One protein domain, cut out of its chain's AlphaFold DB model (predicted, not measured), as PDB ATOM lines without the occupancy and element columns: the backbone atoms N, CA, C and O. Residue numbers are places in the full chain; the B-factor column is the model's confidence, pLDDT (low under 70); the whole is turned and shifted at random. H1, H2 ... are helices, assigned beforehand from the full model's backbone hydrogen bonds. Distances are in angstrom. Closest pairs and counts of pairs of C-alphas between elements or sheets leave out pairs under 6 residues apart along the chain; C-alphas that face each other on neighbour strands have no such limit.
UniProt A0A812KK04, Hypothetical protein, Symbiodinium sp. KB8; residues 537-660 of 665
ATOM      1  N   VAL A 537      13.957  56.484 -44.224       79.62
ATOM      2  CA  VAL A 537      13.699  56.470 -42.787       79.62
ATOM      3  C   VAL A 537      13.854  57.890 -42.237       79.62
ATOM      4  O   VAL A 537      14.981  58.388 -42.154       79.62
ATOM      5  N   PRO A 538      12.752  58.549 -41.836       73.50
ATOM      6  CA  PRO A 538      12.794  59.881 -41.245       73.50
ATOM      7  C   PRO A 538      13.611  59.922 -39.949       73.50
ATOM      8  O   PRO A 538      13.553  58.994 -39.133       73.50
ATOM      9  N   PHE A 539      14.283  61.047 -39.691       71.25
ATOM     10  CA  PHE A 539      15.047  61.282 -38.456       71.25
ATOM     11  C   PHE A 539      14.263  60.951 -37.170       71.25
ATOM     12  O   PHE A 539      14.760  60.273 -36.272       71.25
ATOM     13  N   ASN A 540      13.003  61.384 -37.080       68.56
ATOM     14  CA  ASN A 540      12.147  61.174 -35.906       68.56
ATOM     15  C   ASN A 540      11.691  59.714 -35.723       68.56
ATOM     16  O   ASN A 540      11.294  59.336 -34.619       68.56
ATOM     17  N   GLU A 541      11.743  58.894 -36.772       79.69
ATOM     18  CA  GLU A 541      11.384  57.470 -36.734       79.69
ATOM     19  C   GLU A 541      12.609  56.563 -36.569       79.69
ATOM     20  O   GLU A 541      12.477  55.421 -36.117       79.69
ATOM     21  N   ARG A 542      13.807  57.090 -36.856       81.56
ATOM     22  CA  ARG A 542      15.090  56.377 -36.854       81.56
ATOM     23  C   ARG A 542      15.294  55.529 -35.604       81.56
ATOM     24  O   ARG A 542      15.585  54.345 -35.723       81.56
ATOM     25  N   ARG A 543      15.054  56.075 -34.403       84.12
ATOM     26  CA  ARG A 543      15.193  55.318 -33.142       84.12
ATOM     27  C   ARG A 543      14.314  54.067 -33.106       84.12
ATOM     28  O   ARG A 543      14.807  52.990 -32.792       84.12
ATOM     29  N   GLY A 544      13.036  54.197 -33.462       86.69
ATOM     30  CA  GLY A 544      12.112  53.062 -33.481       86.69
ATOM     31  C   GLY A 544      12.479  52.026 -34.545       86.69
ATOM     32  O   GLY A 544      12.336  50.826 -34.313       86.69
ATOM     33  N   VAL A 545      12.995  52.476 -35.693       88.56
ATOM     34  CA  VAL A 545      13.488  51.582 -36.746       88.56
ATOM     35  C   VAL A 545      14.747  50.843 -36.295       88.56
ATOM     36  O   VAL A 545      14.792  49.626 -36.435       88.56
ATOM     37  N   ILE A 546      15.725  51.529 -35.696       88.94
ATOM     38  CA  ILE A 546      16.940  50.912 -35.139       88.94
ATOM     39  C   ILE A 546      16.570  49.855 -34.097       88.94
ATOM     40  O   ILE A 546      17.028  48.717 -34.196       88.94
ATOM     41  N   ASP A 547      15.684  50.183 -33.153       90.50
ATOM     42  CA  ASP A 547      15.221  49.234 -32.136       90.50
ATOM     43  C   ASP A 547      14.619  47.971 -32.774       90.50
ATOM     44  O   ASP A 547      14.875  46.858 -32.312       90.50
ATOM     45  N   ALA A 548      13.859  48.124 -33.865       91.62
ATOM     46  CA  ALA A 548      13.292  47.007 -34.614       91.62
ATOM     47  C   ALA A 548      14.353  46.194 -35.382       91.62
ATOM     48  O   ALA A 548      14.264  44.965 -35.413       91.62
ATOM     49  N   LEU A 549      15.356  46.850 -35.976       92.81
ATOM     50  CA  LEU A 549      16.459  46.194 -36.691       92.81
ATOM     51  C   LEU A 549      17.325  45.340 -35.753       92.81
ATOM     52  O   LEU A 549      17.793  44.274 -36.152       92.81
ATOM     53  N   LEU A 550      17.491  45.769 -34.500       93.50
ATOM     54  CA  LEU A 550      18.279  45.059 -33.488       93.50
ATOM     55  C   LEU A 550      17.537  43.867 -32.851       93.50
ATOM     56  O   LEU A 550      18.137  43.089 -32.103       93.50
ATOM     57  N   VAL A 551      16.247  43.662 -33.140       93.50
ATOM     58  CA  VAL A 551      15.493  42.516 -32.604       93.50
ATOM     59  C   VAL A 551      16.087  41.198 -33.107       93.50
ATOM     60  O   VAL A 551      16.075  40.895 -34.297       93.50
ATOM     61  N   GLY A 552      16.546  40.361 -32.173       90.31
ATOM     62  CA  GLY A 552      17.140  39.056 -32.490       90.31
ATOM     63  C   GLY A 552      18.614  39.117 -32.904       90.31
ATOM     64  O   GLY A 552      19.181  38.083 -33.255       90.31
ATOM     65  N   VAL A 553      19.235  40.295 -32.821       94.00
ATOM     66  CA  VAL A 553      20.665  40.512 -33.049       94.00
ATOM     67  C   VAL A 553      21.393  40.449 -31.696       94.00
ATOM     68  O   VAL A 553      21.020  41.176 -30.774       94.00
ATOM     69  N   PRO A 554      22.408  39.584 -31.511       93.56
ATOM     70  CA  PRO A 554      23.247  39.628 -30.320       93.56
ATOM     71  C   PRO A 554      24.082  40.912 -30.337       93.56
ATOM     72  O   PRO A 554      24.761  41.191 -31.323       93.56
ATOM     73  N   LEU A 555      24.048  41.679 -29.246       93.44
ATOM     74  CA  LEU A 555      24.742  42.966 -29.130       93.44
ATOM     75  C   LEU A 555      26.030  42.827 -28.310       93.44
ATOM     76  O   LEU A 555      26.016  42.081 -27.323       93.44
ATOM     77  N   PRO A 556      27.115  43.527 -28.688       90.00
ATOM     78  CA  PRO A 556      28.360  43.485 -27.936       90.00
ATOM     79  C   PRO A 556      28.189  44.089 -26.531       90.00
ATOM     80  O   PRO A 556      27.238  44.840 -26.284       90.00
ATOM     81  N   PRO A 557      29.085  43.752 -25.584       85.75
ATOM     82  CA  PRO A 557      29.122  44.413 -24.285       85.75
ATOM     83  C   PRO A 557      29.222  45.934 -24.456       85.75
ATOM     84  O   PRO A 557      29.931  46.404 -25.339       85.75
ATOM     85  N   ASP A 558      28.496  46.686 -23.628       81.44
ATOM     86  CA  ASP A 558      28.487  48.157 -23.640       81.44
ATOM     87  C   ASP A 558      28.065  48.792 -24.986       81.44
ATOM     88  O   ASP A 558      28.396  49.938 -25.281       81.44
ATOM     89  N   PHE A 559      27.293  48.069 -25.811       85.75
ATOM     90  CA  PHE A 559      26.725  48.630 -27.038       85.75
ATOM     91  C   PHE A 559      25.670  49.698 -26.727       85.75
ATOM     92  O   PHE A 559      24.617  49.405 -26.151       85.75
ATOM     93  N   HIS A 560      25.934  50.929 -27.162       80.75
ATOM     94  CA  HIS A 560      25.034  52.069 -27.020       80.75
ATOM     95  C   HIS A 560      24.496  52.495 -28.386       80.75
ATOM     96  O   HIS A 560      25.258  52.762 -29.310       80.75
ATOM     97  N   THR A 561      23.172  52.601 -28.511       77.50
ATOM     98  CA  THR A 561      22.527  53.052 -29.754       77.50
ATOM     99  C   THR A 561      22.565  54.572 -29.929       77.50
ATOM    100  O   THR A 561      22.237  55.068 -31.000       77.50
ATOM    101  N   ASP A 562      22.994  55.330 -28.916       70.12
ATOM    102  CA  ASP A 562      22.955  56.795 -28.937       70.12
ATOM    103  C   ASP A 562      23.738  57.386 -30.126       70.12
ATOM    104  O   ASP A 562      23.211  58.249 -30.830       70.12
ATOM    105  N   ALA A 563      24.921  56.839 -30.431       61.09
ATOM    106  CA  ALA A 563      25.767  57.278 -31.545       61.09
ATOM    107  C   ALA A 563      25.132  57.050 -32.932       61.09
ATOM    108  O   ALA A 563      25.270  57.887 -33.810       61.09
ATOM    109  N   ILE A 564      24.368  55.966 -33.111       68.12
ATOM    110  CA  ILE A 564      23.695  55.623 -34.382       68.12
ATOM    111  C   ILE A 564      22.273  56.202 -34.489       68.12
ATOM    112  O   ILE A 564      21.686  56.285 -35.569       68.12
ATOM    113  N   THR A 565      21.686  56.645 -33.371       62.12
ATOM    114  CA  THR A 565      20.355  57.283 -33.363       62.12
ATOM    115  C   THR A 565      20.376  58.773 -33.700       62.12
ATOM    116  O   THR A 565      19.309  59.339 -33.914       62.12
ATOM    117  N   THR A 566      21.554  59.400 -33.752       55.62
ATOM    118  CA  THR A 566      21.723  60.843 -34.012       55.62
ATOM    119  C   THR A 566      22.028  61.181 -35.479       55.62
ATOM    120  O   THR A 566      22.246  62.347 -35.790       55.62
ATOM    121  N   GLY A 567      21.994  60.188 -36.378       59.38
ATOM    122  CA  GLY A 567      22.260  60.340 -37.815       59.38
ATOM    123  C   GLY A 567      21.089  60.880 -38.646       59.38
ATOM    124  O   GLY A 567      19.996  61.105 -38.135       59.38
ATOM    125  N   ASN A 568      21.321  61.053 -39.947       65.50
ATOM    126  CA  ASN A 568      20.465  61.795 -40.876       65.50
ATOM    127  C   ASN A 568      19.222  61.030 -41.376       65.50
ATOM    128  O   ASN A 568      19.003  59.864 -41.036       65.50
ATOM    129  N   THR A 569      18.371  61.702 -42.164       63.84
ATOM    130  CA  THR A 569      17.260  61.039 -42.868       63.84
ATOM    131  C   THR A 569      17.815  60.281 -44.069       63.84
ATOM    132  O   THR A 569      18.239  60.861 -45.070       63.84
ATOM    133  N   GLU A 570      17.800  58.961 -43.979       70.00
ATOM    134  CA  GLU A 570      18.555  58.106 -44.887       70.00
ATOM    135  C   GLU A 570      17.701  56.996 -45.469       70.00
ATOM    136  O   GLU A 570      16.662  56.610 -44.933       70.00
ATOM    137  N   ASP A 571      18.171  56.463 -46.588       74.75
ATOM    138  CA  ASP A 571      17.617  55.257 -47.165       74.75
ATOM    139  C   ASP A 571      17.774  54.058 -46.211       74.75
ATOM    140  O   ASP A 571      18.778  53.893 -45.514       74.75
ATOM    141  N   ARG A 572      16.762  53.191 -46.196       83.25
ATOM    142  CA  ARG A 572      16.672  52.022 -45.325       83.25
ATOM    143  C   ARG A 572      17.836  51.051 -45.504       83.25
ATOM    144  O   ARG A 572      18.259  50.453 -44.516       83.25
ATOM    145  N   TYR A 573      18.383  50.908 -46.711       78.00
ATOM    146  CA  TYR A 573      19.600  50.130 -46.937       78.00
ATOM    147  C   TYR A 573      20.782  50.733 -46.180       78.00
ATOM    148  O   TYR A 573      21.505  50.001 -45.506       78.00
ATOM    149  N   GLN A 574      20.962  52.055 -46.267       70.31
ATOM    150  CA  GLN A 574      22.066  52.761 -45.609       70.31
ATOM    151  C   GLN A 574      21.938  52.697 -44.089       70.31
ATOM    152  O   GLN A 574      22.903  52.341 -43.417       70.31
ATOM    153  N   LEU A 575      20.730  52.891 -43.550       78.06
ATOM    154  CA  LEU A 575      20.485  52.727 -42.117       78.06
ATOM    155  C   LEU A 575      20.800  51.301 -41.647       78.06
ATOM    156  O   LEU A 575      21.417  51.103 -40.602       78.06
ATOM    157  N   ILE A 576      20.396  50.281 -42.410       79.31
ATOM    158  CA  ILE A 576      20.731  48.888 -42.092       79.31
ATOM    159  C   ILE A 576      22.244  48.669 -42.154       79.31
ATOM    160  O   ILE A 576      22.790  47.966 -41.295       79.31
ATOM    161  N   ALA A 577      22.928  49.252 -43.138       75.44
ATOM    162  CA  ALA A 577      24.374  49.158 -43.266       75.44
ATOM    163  C   ALA A 577      25.084  49.777 -42.053       75.44
ATOM    164  O   ALA A 577      25.905  49.108 -41.431       75.44
ATOM    165  N   GLU A 578      24.693  50.981 -41.645       76.81
ATOM    166  CA  GLU A 578      25.236  51.668 -40.472       76.81
ATOM    167  C   GLU A 578      25.003  50.877 -39.178       76.81
ATOM    168  O   GLU A 578      25.949  50.574 -38.448       76.81
ATOM    169  N   VAL A 579      23.757  50.466 -38.911       85.00
ATOM    170  CA  VAL A 579      23.395  49.737 -37.683       85.00
ATOM    171  C   VAL A 579      24.135  48.406 -37.600       85.00
ATOM    172  O   VAL A 579      24.707  48.062 -36.564       85.00
ATOM    173  N   SER A 580      24.142  47.639 -38.692       84.69
ATOM    174  CA  SER A 580      24.841  46.353 -38.720       84.69
ATOM    175  C   SER A 580      26.361  46.517 -38.659       84.69
ATOM    176  O   SER A 580      27.025  45.695 -38.022       84.69
ATOM    177  N   GLY A 581      26.909  47.579 -39.256       80.31
ATOM    178  CA  GLY A 581      28.315  47.960 -39.154       80.31
ATOM    179  C   GLY A 581      28.724  48.233 -37.713       80.31
ATOM    180  O   GLY A 581      29.637  47.580 -37.215       80.31
ATOM    181  N   ALA A 582      27.981  49.088 -37.006       83.56
ATOM    182  CA  ALA A 582      28.238  49.413 -35.604       83.56
ATOM    183  C   ALA A 582      28.231  48.166 -34.700       83.56
ATOM    184  O   ALA A 582      29.133  47.978 -33.880       83.56
ATOM    185  N   VAL A 583      27.250  47.269 -34.877       86.62
ATOM    186  CA  VAL A 583      27.177  46.006 -34.117       86.62
ATOM    187  C   VAL A 583      28.395  45.120 -34.394       86.62
ATOM    188  O   VAL A 583      28.966  44.546 -33.464       86.62
ATOM    189  N   VAL A 584      28.812  44.994 -35.658       81.25
ATOM    190  CA  VAL A 584      29.984  44.183 -36.021       81.25
ATOM    191  C   VAL A 584      31.282  44.803 -35.530       81.25
ATOM    192  O   VAL A 584      32.116  44.060 -35.019       81.25
ATOM    193  N   CYS A 585      31.448  46.122 -35.615       80.12
ATOM    194  CA  CYS A 585      32.612  46.815 -35.070       80.12
ATOM    195  C   CYS A 585      32.754  46.557 -33.565       80.12
ATOM    196  O   CYS A 585      33.818  46.132 -33.122       80.12
ATOM    197  N   GLY A 586      31.668  46.679 -32.790       85.69
ATOM    198  CA  GLY A 586      31.711  46.402 -31.350       85.69
ATOM    199  C   GLY A 586      32.060  44.943 -31.021       85.69
ATOM    200  O   GLY A 586      32.847  44.673 -30.114       85.69
ATOM    201  N   TRP A 587      31.541  43.976 -31.785       87.00
ATOM    202  CA  TRP A 587      31.931  42.574 -31.601       87.00
ATOM    203  C   TRP A 587      33.358  42.272 -32.059       87.00
ATOM    204  O   TRP A 587      34.020  41.420 -31.466       87.00
ATOM    205  N   PHE A 588      33.838  42.943 -33.103       79.56
ATOM    206  CA  PHE A 588      35.212  42.817 -33.571       79.56
ATOM    207  C   PHE A 588      36.201  43.366 -32.536       79.56
ATOM    208  O   PHE A 588      37.238  42.745 -32.290       79.56
ATOM    209  N   ASP A 589      35.852  44.471 -31.879       81.88
ATOM    210  CA  ASP A 589      36.624  45.044 -30.777       81.88
ATOM    211  C   ASP A 589      36.700  44.083 -29.592       81.88
ATOM    212  O   ASP A 589      37.796  43.804 -29.099       81.88
ATOM    213  N   GLU A 590      35.570  43.498 -29.184       87.19
ATOM    214  CA  GLU A 590      35.547  42.484 -28.123       87.19
ATOM    215  C   GLU A 590      36.380  41.250 -28.502       87.19
ATOM    216  O   GLU A 590      37.181  40.777 -27.695       87.19
ATOM    217  N   TRP A 591      36.261  40.758 -29.740       84.56
ATOM    218  CA  TRP A 591      37.057  39.630 -30.234       84.56
ATOM    219  C   TRP A 591      38.564  39.927 -30.188       84.56
ATOM    220  O   TRP A 591      39.344  39.133 -29.656       84.56
ATOM    221  N   SER A 592      38.975  41.093 -30.695       79.31
ATOM    222  CA  SER A 592      40.373  41.532 -30.720       79.31
ATOM    223  C   SER A 592      40.945  41.693 -29.304       79.31
ATOM    224  O   SER A 592      42.026  41.177 -28.997       79.31
ATOM    225  N   ASN A 593      40.190  42.335 -28.407       83.62
ATOM    226  CA  ASN A 593      40.573  42.547 -27.011       83.62
ATOM    227  C   ASN A 593      40.668  41.227 -26.234       83.62
ATOM    228  O   ASN A 593      41.641  41.005 -25.506       83.62
ATOM    229  N   ALA A 594      39.699  40.326 -26.411       84.69
ATOM    230  CA  ALA A 594      39.696  39.006 -25.786       84.69
ATOM    231  C   ALA A 594      40.899  38.168 -26.236       84.69
ATOM    232  O   ALA A 594      41.596  37.582 -25.402       84.69
ATOM    233  N   ARG A 595      41.208  38.186 -27.537       82.75
ATOM    234  CA  ARG A 595      42.369  37.496 -28.108       82.75
ATOM    235  C   ARG A 595      43.688  38.053 -27.576       82.75
ATOM    236  O   ARG A 595      44.573  37.281 -27.207       82.75
ATOM    237  N   ALA A 596      43.819  39.377 -27.474       81.25
ATOM    238  CA  ALA A 596      44.992  40.023 -26.880       81.25
ATOM    239  C   ALA A 596      45.165  39.673 -25.388       81.25
ATOM    240  O   ALA A 596      46.293  39.536 -24.908       81.25
ATOM    241  N   ALA A 597      44.059  39.484 -24.664       90.00
ATOM    242  CA  ALA A 597      44.046  39.064 -23.265       90.00
ATOM    243  C   ALA A 597      44.213  37.542 -23.060       90.00
ATOM    244  O   ALA A 597      44.431  37.102 -21.929       90.00
ATOM    245  N   GLY A 598      44.115  36.736 -24.125       89.81
ATOM    246  CA  GLY A 598      44.100  35.273 -24.052       89.81
ATOM    247  C   GLY A 598      42.818  34.689 -23.436       89.81
ATOM    248  O   GLY A 598      42.850  33.574 -22.910       89.81
ATOM    249  N   ASP A 599      41.708  35.432 -23.459       91.94
ATOM    250  CA  ASP A 599      40.401  35.004 -22.947       91.94
ATOM    251  C   ASP A 599      39.601  34.294 -24.049       91.94
ATOM    252  O   ASP A 599      38.781  34.890 -24.749       91.94
ATOM    253  N   THR A 600      39.839  32.989 -24.196       89.94
ATOM    254  CA  THR A 600      39.239  32.181 -25.271       89.94
ATOM    255  C   THR A 600      37.716  32.089 -25.178       89.94
ATOM    256  O   THR A 600      37.053  31.872 -26.181       89.94
ATOM    257  N   VAL A 601      37.137  32.257 -23.983       91.75
ATOM    258  CA  VAL A 601      35.678  32.188 -23.800       91.75
ATOM    259  C   VAL A 601      35.005  33.411 -24.417       91.75
ATOM    260  O   VAL A 601      33.978  33.270 -25.080       91.75
ATOM    261  N   ARG A 602      35.575  34.605 -24.210       89.25
ATOM    262  CA  ARG A 602      35.066  35.839 -24.827       89.25
ATOM    263  C   ARG A 602      35.354  35.901 -26.318       89.25
ATOM    264  O   ARG A 602      34.488  36.325 -27.075       89.25
ATOM    265  N   GLU A 603      36.517  35.409 -26.731       84.88
ATOM    266  CA  GLU A 603      36.868  35.282 -28.144       84.88
ATOM    267  C   GLU A 603      35.846  34.410 -28.898       84.88
ATOM    268  O   GLU A 603      35.269  34.860 -29.890       84.88
ATOM    269  N   ASP A 604      35.544  33.209 -28.386       87.06
ATOM    270  CA  ASP A 604      34.558  32.293 -28.980       87.06
ATOM    271  C   ASP A 604      33.141  32.887 -28.975       87.06
ATOM    272  O   ASP A 604      32.381  32.721 -29.932       87.06
ATOM    273  N   ALA A 605      32.768  33.595 -27.903       89.31
ATOM    274  CA  ALA A 605      31.464  34.242 -27.795       89.31
ATOM    275  C   ALA A 605      31.291  35.362 -28.835       89.31
ATOM    276  O   ALA A 605      30.253  35.416 -29.500       89.31
ATOM    277  N   ALA A 606      32.307  36.212 -29.015       87.50
ATOM    278  CA  ALA A 606      32.297  37.272 -30.017       87.50
ATOM    279  C   ALA A 606      32.259  36.693 -31.441       87.50
ATOM    280  O   ALA A 606      31.417  37.088 -32.247       87.50
ATOM    281  N   ALA A 607      33.079  35.678 -31.734       84.19
ATOM    282  CA  ALA A 607      33.065  35.000 -33.031       84.19
ATOM    283  C   ALA A 607      31.697  34.359 -33.341       84.19
ATOM    284  O   ALA A 607      31.183  34.486 -34.458       84.19
ATOM    285  N   ALA A 608      31.060  33.718 -32.353       88.12
ATOM    286  CA  ALA A 608      29.723  33.147 -32.500       88.12
ATOM    287  C   ALA A 608      28.650  34.222 -32.746       88.12
ATOM    288  O   ALA A 608      27.752  34.016 -33.571       88.12
ATOM    289  N   ALA A 609      28.749  35.372 -32.072       89.69
ATOM    290  CA  ALA A 609      27.831  36.488 -32.260       89.69
ATOM    291  C   ALA A 609      27.909  37.050 -33.686       89.69
ATOM    292  O   ALA A 609      26.881  37.100 -34.362       89.69
ATOM    293  N   ILE A 610      29.111  37.357 -34.189       80.94
ATOM    294  CA  ILE A 610      29.301  37.829 -35.572       80.94
ATOM    295  C   ILE A 610      28.822  36.751 -36.563       80.94
ATOM    296  O   ILE A 610      28.074  37.053 -37.493       80.94
ATOM    297  N   THR A 611      29.141  35.472 -36.325       84.75
ATOM    298  CA  THR A 611      28.714  34.341 -37.178       84.75
ATOM    299  C   THR A 611      27.194  34.220 -37.302       84.75
ATOM    300  O   THR A 611      26.678  33.826 -38.351       84.75
ATOM    301  N   SER A 612      26.451  34.595 -36.259       90.06
ATOM    302  CA  SER A 612      24.988  34.564 -36.279       90.06
ATOM    303  C   SER A 612      24.358  35.564 -37.258       90.06
ATOM    304  O   SER A 612      23.163  35.451 -37.531       90.06
ATOM    305  N   SER A 613      25.139  36.487 -37.834       87.31
ATOM    306  CA  SER A 613      24.650  37.540 -38.734       87.31
ATOM    307  C   SER A 613      23.963  37.058 -40.004       87.31
ATOM    308  O   SER A 613      23.126  37.768 -40.556       87.31
ATOM    309  N   ARG A 614      24.204  35.813 -40.428       86.69
ATOM    310  CA  ARG A 614      23.430  35.162 -41.503       86.69
ATOM    311  C   ARG A 614      21.944  35.001 -41.162       86.69
ATOM    312  O   ARG A 614      21.115  34.827 -42.045       86.69
ATOM    313  N   ASN A 615      21.601  35.071 -39.880       91.31
ATOM    314  CA  ASN A 615      20.230  34.983 -39.389       91.31
ATOM    315  C   ASN A 615      19.672  36.337 -38.934       91.31
ATOM    316  O   ASN A 615      18.530  36.384 -38.479       91.31
ATOM    317  N   TRP A 616      20.439  37.428 -39.026       92.69
ATOM    318  CA  TRP A 616      19.935  38.748 -38.651       92.69
ATOM    319  C   TRP A 616      18.925  39.210 -39.695       92.69
ATOM    320  O   TRP A 616      19.228  39.266 -40.888       92.69
ATOM    321  N   SER A 617      17.713  39.530 -39.244       91.81
ATOM    322  CA  SER A 617      16.615  39.991 -40.101       91.81
ATOM    323  C   SER A 617      17.038  41.185 -40.953       91.81
ATOM    324  O   SER A 617      16.819  41.159 -42.160       91.81
ATOM    325  N   MET A 618      17.723  42.162 -40.349       90.38
ATOM    326  CA  MET A 618      18.190  43.375 -41.024       90.38
ATOM    327  C   MET A 618      19.111  43.087 -42.222       90.38
ATOM    328  O   MET A 618      18.910  43.642 -43.293       90.38
ATOM    329  N   LEU A 619      20.073  42.164 -42.101       84.06
ATOM    330  CA  LEU A 619      20.986  41.841 -43.208       84.06
ATOM    331  C   LEU A 619      20.315  41.006 -44.293       84.06
ATOM    332  O   LEU A 619      20.596  41.191 -45.473       84.06
ATOM    333  N   ASN A 620      19.417  40.102 -43.898       87.94
ATOM    334  CA  ASN A 620      18.634  39.313 -44.844       87.94
ATOM    335  C   ASN A 620      17.681  40.187 -45.665       87.94
ATOM    336  O   ASN A 620      17.420  39.878 -46.822       87.94
ATOM    337  N   GLU A 621      17.191  41.283 -45.087       84.44
ATOM    338  CA  GLU A 621      16.342  42.253 -45.775       84.44
ATOM    339  C   GLU A 621      17.050  42.900 -46.977       84.44
ATOM    340  O   GLU A 621      16.466  43.031 -48.054       84.44
ATOM    341  N   ILE A 622      18.326  43.257 -46.811       78.00
ATOM    342  CA  ILE A 622      19.120  43.958 -47.832       78.00
ATOM    343  C   ILE A 622      20.029  43.039 -48.650       78.00
ATOM    344  O   ILE A 622      20.796  43.523 -49.487       78.00
ATOM    345  N   ALA A 623      19.965  41.726 -48.419       73.19
ATOM    346  CA  ALA A 623      20.878  40.766 -49.029       73.19
ATOM    347  C   ALA A 623      20.854  40.833 -50.564       73.19
ATOM    348  O   ALA A 623      21.900  40.734 -51.191       73.19
ATOM    349  N   ASP A 624      19.701  41.081 -51.179       71.12
ATOM    350  CA  ASP A 624      19.587  41.118 -52.643       71.12
ATOM    351  C   ASP A 624      19.714  42.538 -53.236       71.12
ATOM    352  O   ASP A 624      19.663  42.706 -54.453       71.12
ATOM    353  N   GLN A 625      19.874  43.566 -52.393       56.25
ATOM    354  CA  GLN A 625      19.790  44.986 -52.778       56.25
ATOM    355  C   GLN A 625      21.166  45.664 -52.922       56.25
ATOM    356  O   GLN A 625      21.260  46.802 -53.371       56.25
ATOM    357  N   GLY A 626      22.251  44.970 -52.565       56.66
ATOM    358  CA  GLY A 626      23.620  45.469 -52.688       56.66
ATOM    359  C   GLY A 626      24.650  44.456 -52.181       56.66
ATOM    360  O   GLY A 626      24.357  43.272 -52.094       56.66
ATOM    361  N   GLY A 627      25.864  44.911 -51.855       57.00
ATOM    362  CA  GLY A 627      26.971  44.026 -51.442       57.00
ATOM    363  C   GLY A 627      27.255  43.965 -49.935       57.00
ATOM    364  O   GLY A 627      28.156  43.237 -49.517       57.00
ATOM    365  N   TRP A 628      26.556  44.754 -49.112       67.94
ATOM    366  CA  TRP A 628      26.867  44.918 -47.687       67.94
ATOM    367  C   TRP A 628      26.716  43.627 -46.869       67.94
ATOM    368  O   TRP A 628      27.664  43.214 -46.198       67.94
ATOM    369  N   ALA A 629      25.573  42.939 -46.967       69.50
ATOM    370  CA  ALA A 629      25.342  41.690 -46.236       69.50
ATOM    371  C   ALA A 629      26.376  40.612 -46.609       69.50
ATOM    372  O   ALA A 629      26.926  39.931 -45.742       69.50
ATOM    373  N   GLN A 630      26.726  40.515 -47.894       64.69
ATOM    374  CA  GLN A 630      27.751  39.597 -48.389       64.69
ATOM    375  C   GLN A 630      29.145  39.978 -47.890       64.69
ATOM    376  O   GLN A 630      29.933  39.085 -47.581       64.69
ATOM    377  N   ALA A 631      29.464  41.274 -47.794       58.47
ATOM    378  CA  ALA A 631      30.725  41.751 -47.220       58.47
ATOM    379  C   ALA A 631      30.884  41.270 -45.775       58.47
ATOM    380  O   ALA A 631      31.924  40.722 -45.407       58.47
ATOM    381  N   MET A 632      29.823  41.430 -44.985       66.81
ATOM    382  CA  MET A 632      29.788  41.049 -43.579       66.81
ATOM    383  C   MET A 632      29.920  39.533 -43.398       66.81
ATOM    384  O   MET A 632      30.712  39.059 -42.583       66.81
ATOM    385  N   TRP A 633      29.221  38.750 -44.222       71.56
ATOM    386  CA  TRP A 633      29.330  37.290 -44.217       71.56
ATOM    387  C   TRP A 633      30.684  36.773 -44.710       71.56
ATOM    388  O   TRP A 633      31.193  35.797 -44.166       71.56
ATOM    389  N   GLY A 634      31.310  37.454 -45.671       60.19
ATOM    390  CA  GLY A 634      32.664  37.132 -46.121       60.19
ATOM    391  C   GLY A 634      33.733  37.379 -45.051       60.19
ATOM    392  O   GLY A 634      34.674  36.595 -44.940       60.19
ATOM    393  N   LEU A 635      33.580  38.421 -44.221       60.78
ATOM    394  CA  LEU A 635      34.456  38.644 -43.063       60.78
ATOM    395  C   LEU A 635      34.356  37.489 -42.056       60.78
ATOM    396  O   LEU A 635      35.370  37.028 -41.540       60.78
ATOM    397  N   ILE A 636      33.148  37.003 -41.782       63.41
ATOM    398  CA  ILE A 636      32.916  35.886 -40.852       63.41
ATOM    399  C   ILE A 636      33.617  34.622 -41.318       63.41
ATOM    400  O   ILE A 636      34.235  33.921 -40.516       63.41
ATOM    401  N   ASP A 637      33.553  34.347 -42.618       64.81
ATOM    402  CA  ASP A 637      34.242  33.205 -43.206       64.81
ATOM    403  C   ASP A 637      35.770  33.346 -43.052       64.81
ATOM    404  O   ASP A 637      36.465  32.341 -42.912       64.81
ATOM    405  N   HIS A 638      36.296  34.578 -42.998       59.91
ATOM    406  CA  HIS A 638      37.703  34.850 -42.694       59.91
ATOM    407  C   HIS A 638      38.047  34.690 -41.205       59.91
ATOM    408  O   HIS A 638      39.057  34.065 -40.894       59.91
ATOM    409  N   ILE A 639      37.216  35.198 -40.286       59.84
ATOM    410  CA  ILE A 639      37.408  35.046 -38.828       59.84
ATOM    411  C   ILE A 639      37.394  33.563 -38.427       59.84
ATOM    412  O   ILE A 639      38.178  33.139 -37.581       59.84
ATOM    413  N   ASN A 640      36.526  32.768 -39.059       63.88
ATOM    414  CA  ASN A 640      36.375  31.338 -38.790       63.88
ATOM    415  C   ASN A 640      37.365  30.447 -39.565       63.88
ATOM    416  O   ASN A 640      37.353  29.227 -39.381       63.88
ATOM    417  N   ALA A 641      38.196  31.013 -40.447       60.91
ATOM    418  CA  ALA A 641      39.187  30.244 -41.189       60.91
ATOM    419  C   ALA A 641      40.328  29.784 -40.265       60.91
ATOM    420  O   ALA A 641      40.776  30.523 -39.387       60.91
ATOM    421  N   ASP A 642      40.835  28.566 -40.487       52.44
ATOM    422  CA  ASP A 642      42.003  28.064 -39.761       52.44
ATOM    423  C   ASP A 642      43.200  29.015 -40.005       52.44
ATOM    424  O   ASP A 642      43.525  29.302 -41.168       52.44
ATOM    425  N   PRO A 643      43.877  29.511 -38.949       50.19
ATOM    426  CA  PRO A 643      45.029  30.401 -39.091       50.19
ATOM    427  C   PRO A 643      46.182  29.797 -39.910       50.19
ATOM    428  O   PRO A 643      47.081  30.524 -40.328       50.19
ATOM    429  N   SER A 644      46.188  28.477 -40.123       46.53
ATOM    430  CA  SER A 644      47.165  27.778 -40.961       46.53
ATOM    431  C   SER A 644      46.827  27.749 -42.462       46.53
ATOM    432  O   SER A 644      47.736  27.524 -43.264       46.53
ATOM    433  N   ASP A 645      45.578  28.037 -42.849       40.16
ATOM    434  CA  ASP A 645      45.080  27.982 -44.238       40.16
ATOM    435  C   ASP A 645      44.887  29.369 -44.887       40.16
ATOM    436  O   ASP A 645      44.573  29.476 -46.077       40.16
ATOM    437  N   THR A 646      45.096  30.457 -44.141       37.62
ATOM    438  CA  THR A 646      44.912  31.834 -44.625       37.62
ATOM    439  C   THR A 646      46.257  32.526 -44.901       37.62
ATOM    440  O   THR A 646      47.099  32.629 -44.008       37.62
ATOM    441  N   PRO A 647      46.518  33.038 -46.126       33.16
ATOM    442  CA  PRO A 647      47.706  33.850 -46.378       33.16
ATOM    443  C   PRO A 647      47.633  35.157 -45.565       33.16
ATOM    444  O   PRO A 647      46.537  35.686 -45.367       33.16
ATOM    445  N   PRO A 648      48.770  35.724 -45.124       35.84
ATOM    446  CA  PRO A 648      48.790  36.896 -44.256       35.84
ATOM    447  C   PRO A 648      48.439  38.153 -45.060       35.84
ATOM    448  O   PRO A 648      49.330  38.863 -45.518       35.84
ATOM    449  N   VAL A 649      47.152  38.426 -45.289       31.45
ATOM    450  CA  VAL A 649      46.715  39.693 -45.897       31.45
ATOM    451  C   VAL A 649      45.385  40.200 -45.333       31.45
ATOM    452  O   VAL A 649      44.369  40.172 -46.022       31.45
ATOM    453  N   SER A 650      45.441  40.774 -44.136       36.09
ATOM    454  CA  SER A 650      44.876  42.084 -43.763       36.09
ATOM    455  C   SER A 650      45.157  42.258 -42.277       36.09
ATOM    456  O   SER A 650      44.794  41.397 -41.481       36.09
ATOM    457  N   THR A 651      45.853  43.323 -41.891       42.09
ATOM    458  CA  THR A 651      45.920  43.705 -40.477       42.09
ATOM    459  C   THR A 651      44.492  43.919 -39.954       42.09
ATOM    460  O   THR A 651      43.610  44.231 -40.763       42.09
ATOM    461  N   PRO A 652      44.236  43.767 -38.641       46.81
ATOM    462  CA  PRO A 652      42.964  44.158 -38.030       46.81
ATOM    463  C   PRO A 652      42.461  45.523 -38.536       46.81
ATOM    464  O   PRO A 652      41.280  45.669 -38.826       46.81
ATOM    465  N   ASP A 653      43.380  46.458 -38.788       43.00
ATOM    466  CA  ASP A 653      43.120  47.794 -39.343       43.00
ATOM    467  C   ASP A 653      42.437  47.787 -40.724       43.00
ATOM    468  O   ASP A 653      41.553  48.594 -40.978       43.00
ATOM    469  N   GLY A 654      42.788  46.858 -41.622       42.00
ATOM    470  CA  GLY A 654      42.168  46.781 -42.953       42.00
ATOM    471  C   GLY A 654      40.741  46.222 -42.930       42.00
ATOM    472  O   GLY A 654      39.949  46.488 -43.833       42.00
ATOM    473  N   VAL A 655      40.411  45.444 -41.898       48.19
ATOM    474  CA  VAL A 655      39.038  45.003 -41.633       48.19
ATOM    475  C   VAL A 655      38.248  46.154 -41.014       48.19
ATOM    476  O   VAL A 655      37.171  46.459 -41.514       48.19
ATOM    477  N   ARG A 656      38.804  46.850 -40.013       50.81
ATOM    478  CA  ARG A 656      38.179  48.031 -39.388       50.81
ATOM    479  C   ARG A 656      37.803  49.107 -40.403       50.81
ATOM    480  O   ARG A 656      36.646  49.519 -40.442       50.81
ATOM    481  N   SER A 657      38.733  49.464 -41.288       46.19
ATOM    482  CA  SER A 657      38.504  50.474 -42.325       46.19
ATOM    483  C   SER A 657      37.426  50.061 -43.334       46.19
ATOM    484  O   SER A 657      36.778  50.907 -43.933       46.19
ATOM    485  N   THR A 658      37.220  48.754 -43.546       48.06
ATOM    486  CA  THR A 658      36.192  48.235 -44.469       48.06
ATOM    487  C   THR A 658      34.773  48.431 -43.922       48.06
ATOM    488  O   THR A 658      33.831  48.524 -44.705       48.06
ATOM    489  N   PHE A 659      34.619  48.497 -42.595       51.53
ATOM    490  CA  PHE A 659      33.329  48.645 -41.912       51.53
ATOM    491  C   PHE A 659      33.144  50.020 -41.254       51.53
ATOM    492  O   PHE A 659      32.169  50.204 -40.535       51.53
ATOM    493  N   GLY A 660      34.056  50.974 -41.489       49.75
ATOM    494  CA  GLY A 660      33.978  52.316 -40.900       49.75
ATOM    495  C   GLY A 660      34.185  52.336 -39.381       49.75
ATOM    496  O   GLY A 660      33.749  53.264 -38.712       49.75
TER     497      GLY A 660
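AT A GLANCE: This is residues 537 to 660 of the 665 residues of the protein "Hypothetical protein" of Symbiodinium sp. KB8 (UniProt A0A812KK04). One long helix, H3, runs through the body; H4 folds back beside it as a hairpin and H6 runs alongside, their centres making a triangle, a three-helix up-and-down bundle that is loose between H3 and H6. H1 and the short H2 pack on the first half of H3, H5 makes the corner between H4 and H6, and H7 runs beside H3 and H6 without firm contact. The 124 printed residues hold seven named helices, H1 to H7 in chain order, and no named strand; the class is all helix. The whole is compact, with a radius of gyration of the C-alphas of 14.8 A, yet elongated, spanning 47 by 30 by 24 A.

HOW THE PARTS SIT: H1, residues 539 to 549, and H2, residues 562 to 565, only just touch, with 3 pairs of C-alphas within 8 A; the closest are Arg 543 and Thr 565, 5.5 A. H3, residues 572 to 597, is the hub, touching four helices. With residues 576 to 579 alone it only just touches H1, with 3 such pairs, the closest being Ile 546 and Val 579 at 7.0 A, at a steep tilt of 55 degrees. With residues 578 to 582 alone it only just touches H2, also with 3 pairs, the closest being Ile 564 and Val 579 at 6.8 A. H4, residues 600 to 615, forms a helical hairpin with H3: residues 584 to 595 of H3 touch it at a shallow tilt of 18 degrees, opposite ways, the closest C-alphas being Trp 591 and Glu 603 at 4.8 A. H5, residues 617 to 622, touches H3 at a steep tilt of 57 degrees, with C-alphas 576 and 618 closest at 6.2 A. H6, residues 628 to 639, touches H5 only at the corner, and touches residues 607 to 614 of H4 at a shallow tilt of 31 degrees, opposite ways, with C-alphas 611 and 636 closest at 5.8 A. H7, residues 652 to 658, is close to H3 but not clearly touching, with C-alphas 585 and 656 closest at 7.1 A. Every O i to N i+4 pair is within hydrogen-bond range in H3 and H6, against 5 of 7 in H1, 9 of 12 in H4, 1 of 2 in H5 and 2 of 3 in H7; H2 is too short for such a pair.

IN THESE COORDINATES: H1 begins at C-alpha 539 (15.047, 61.282, -38.456), and H7 ends at C-alpha 658 (36.192, 48.235, -44.469). From first to last C-alpha H3 measures 37.5 A, H4 23.8 A and H6 16.9 A.

THE WHOLE: The C-alphas of Asn 540 and Ser 644 are the two farthest apart, at 48.7 A. The printed part has no cut; the links H1 to H2 and H6 to H7 are long. The mean pLDDT of the printed part is 73.8, and residues under 70 include 563 to 569 and 634 to 660.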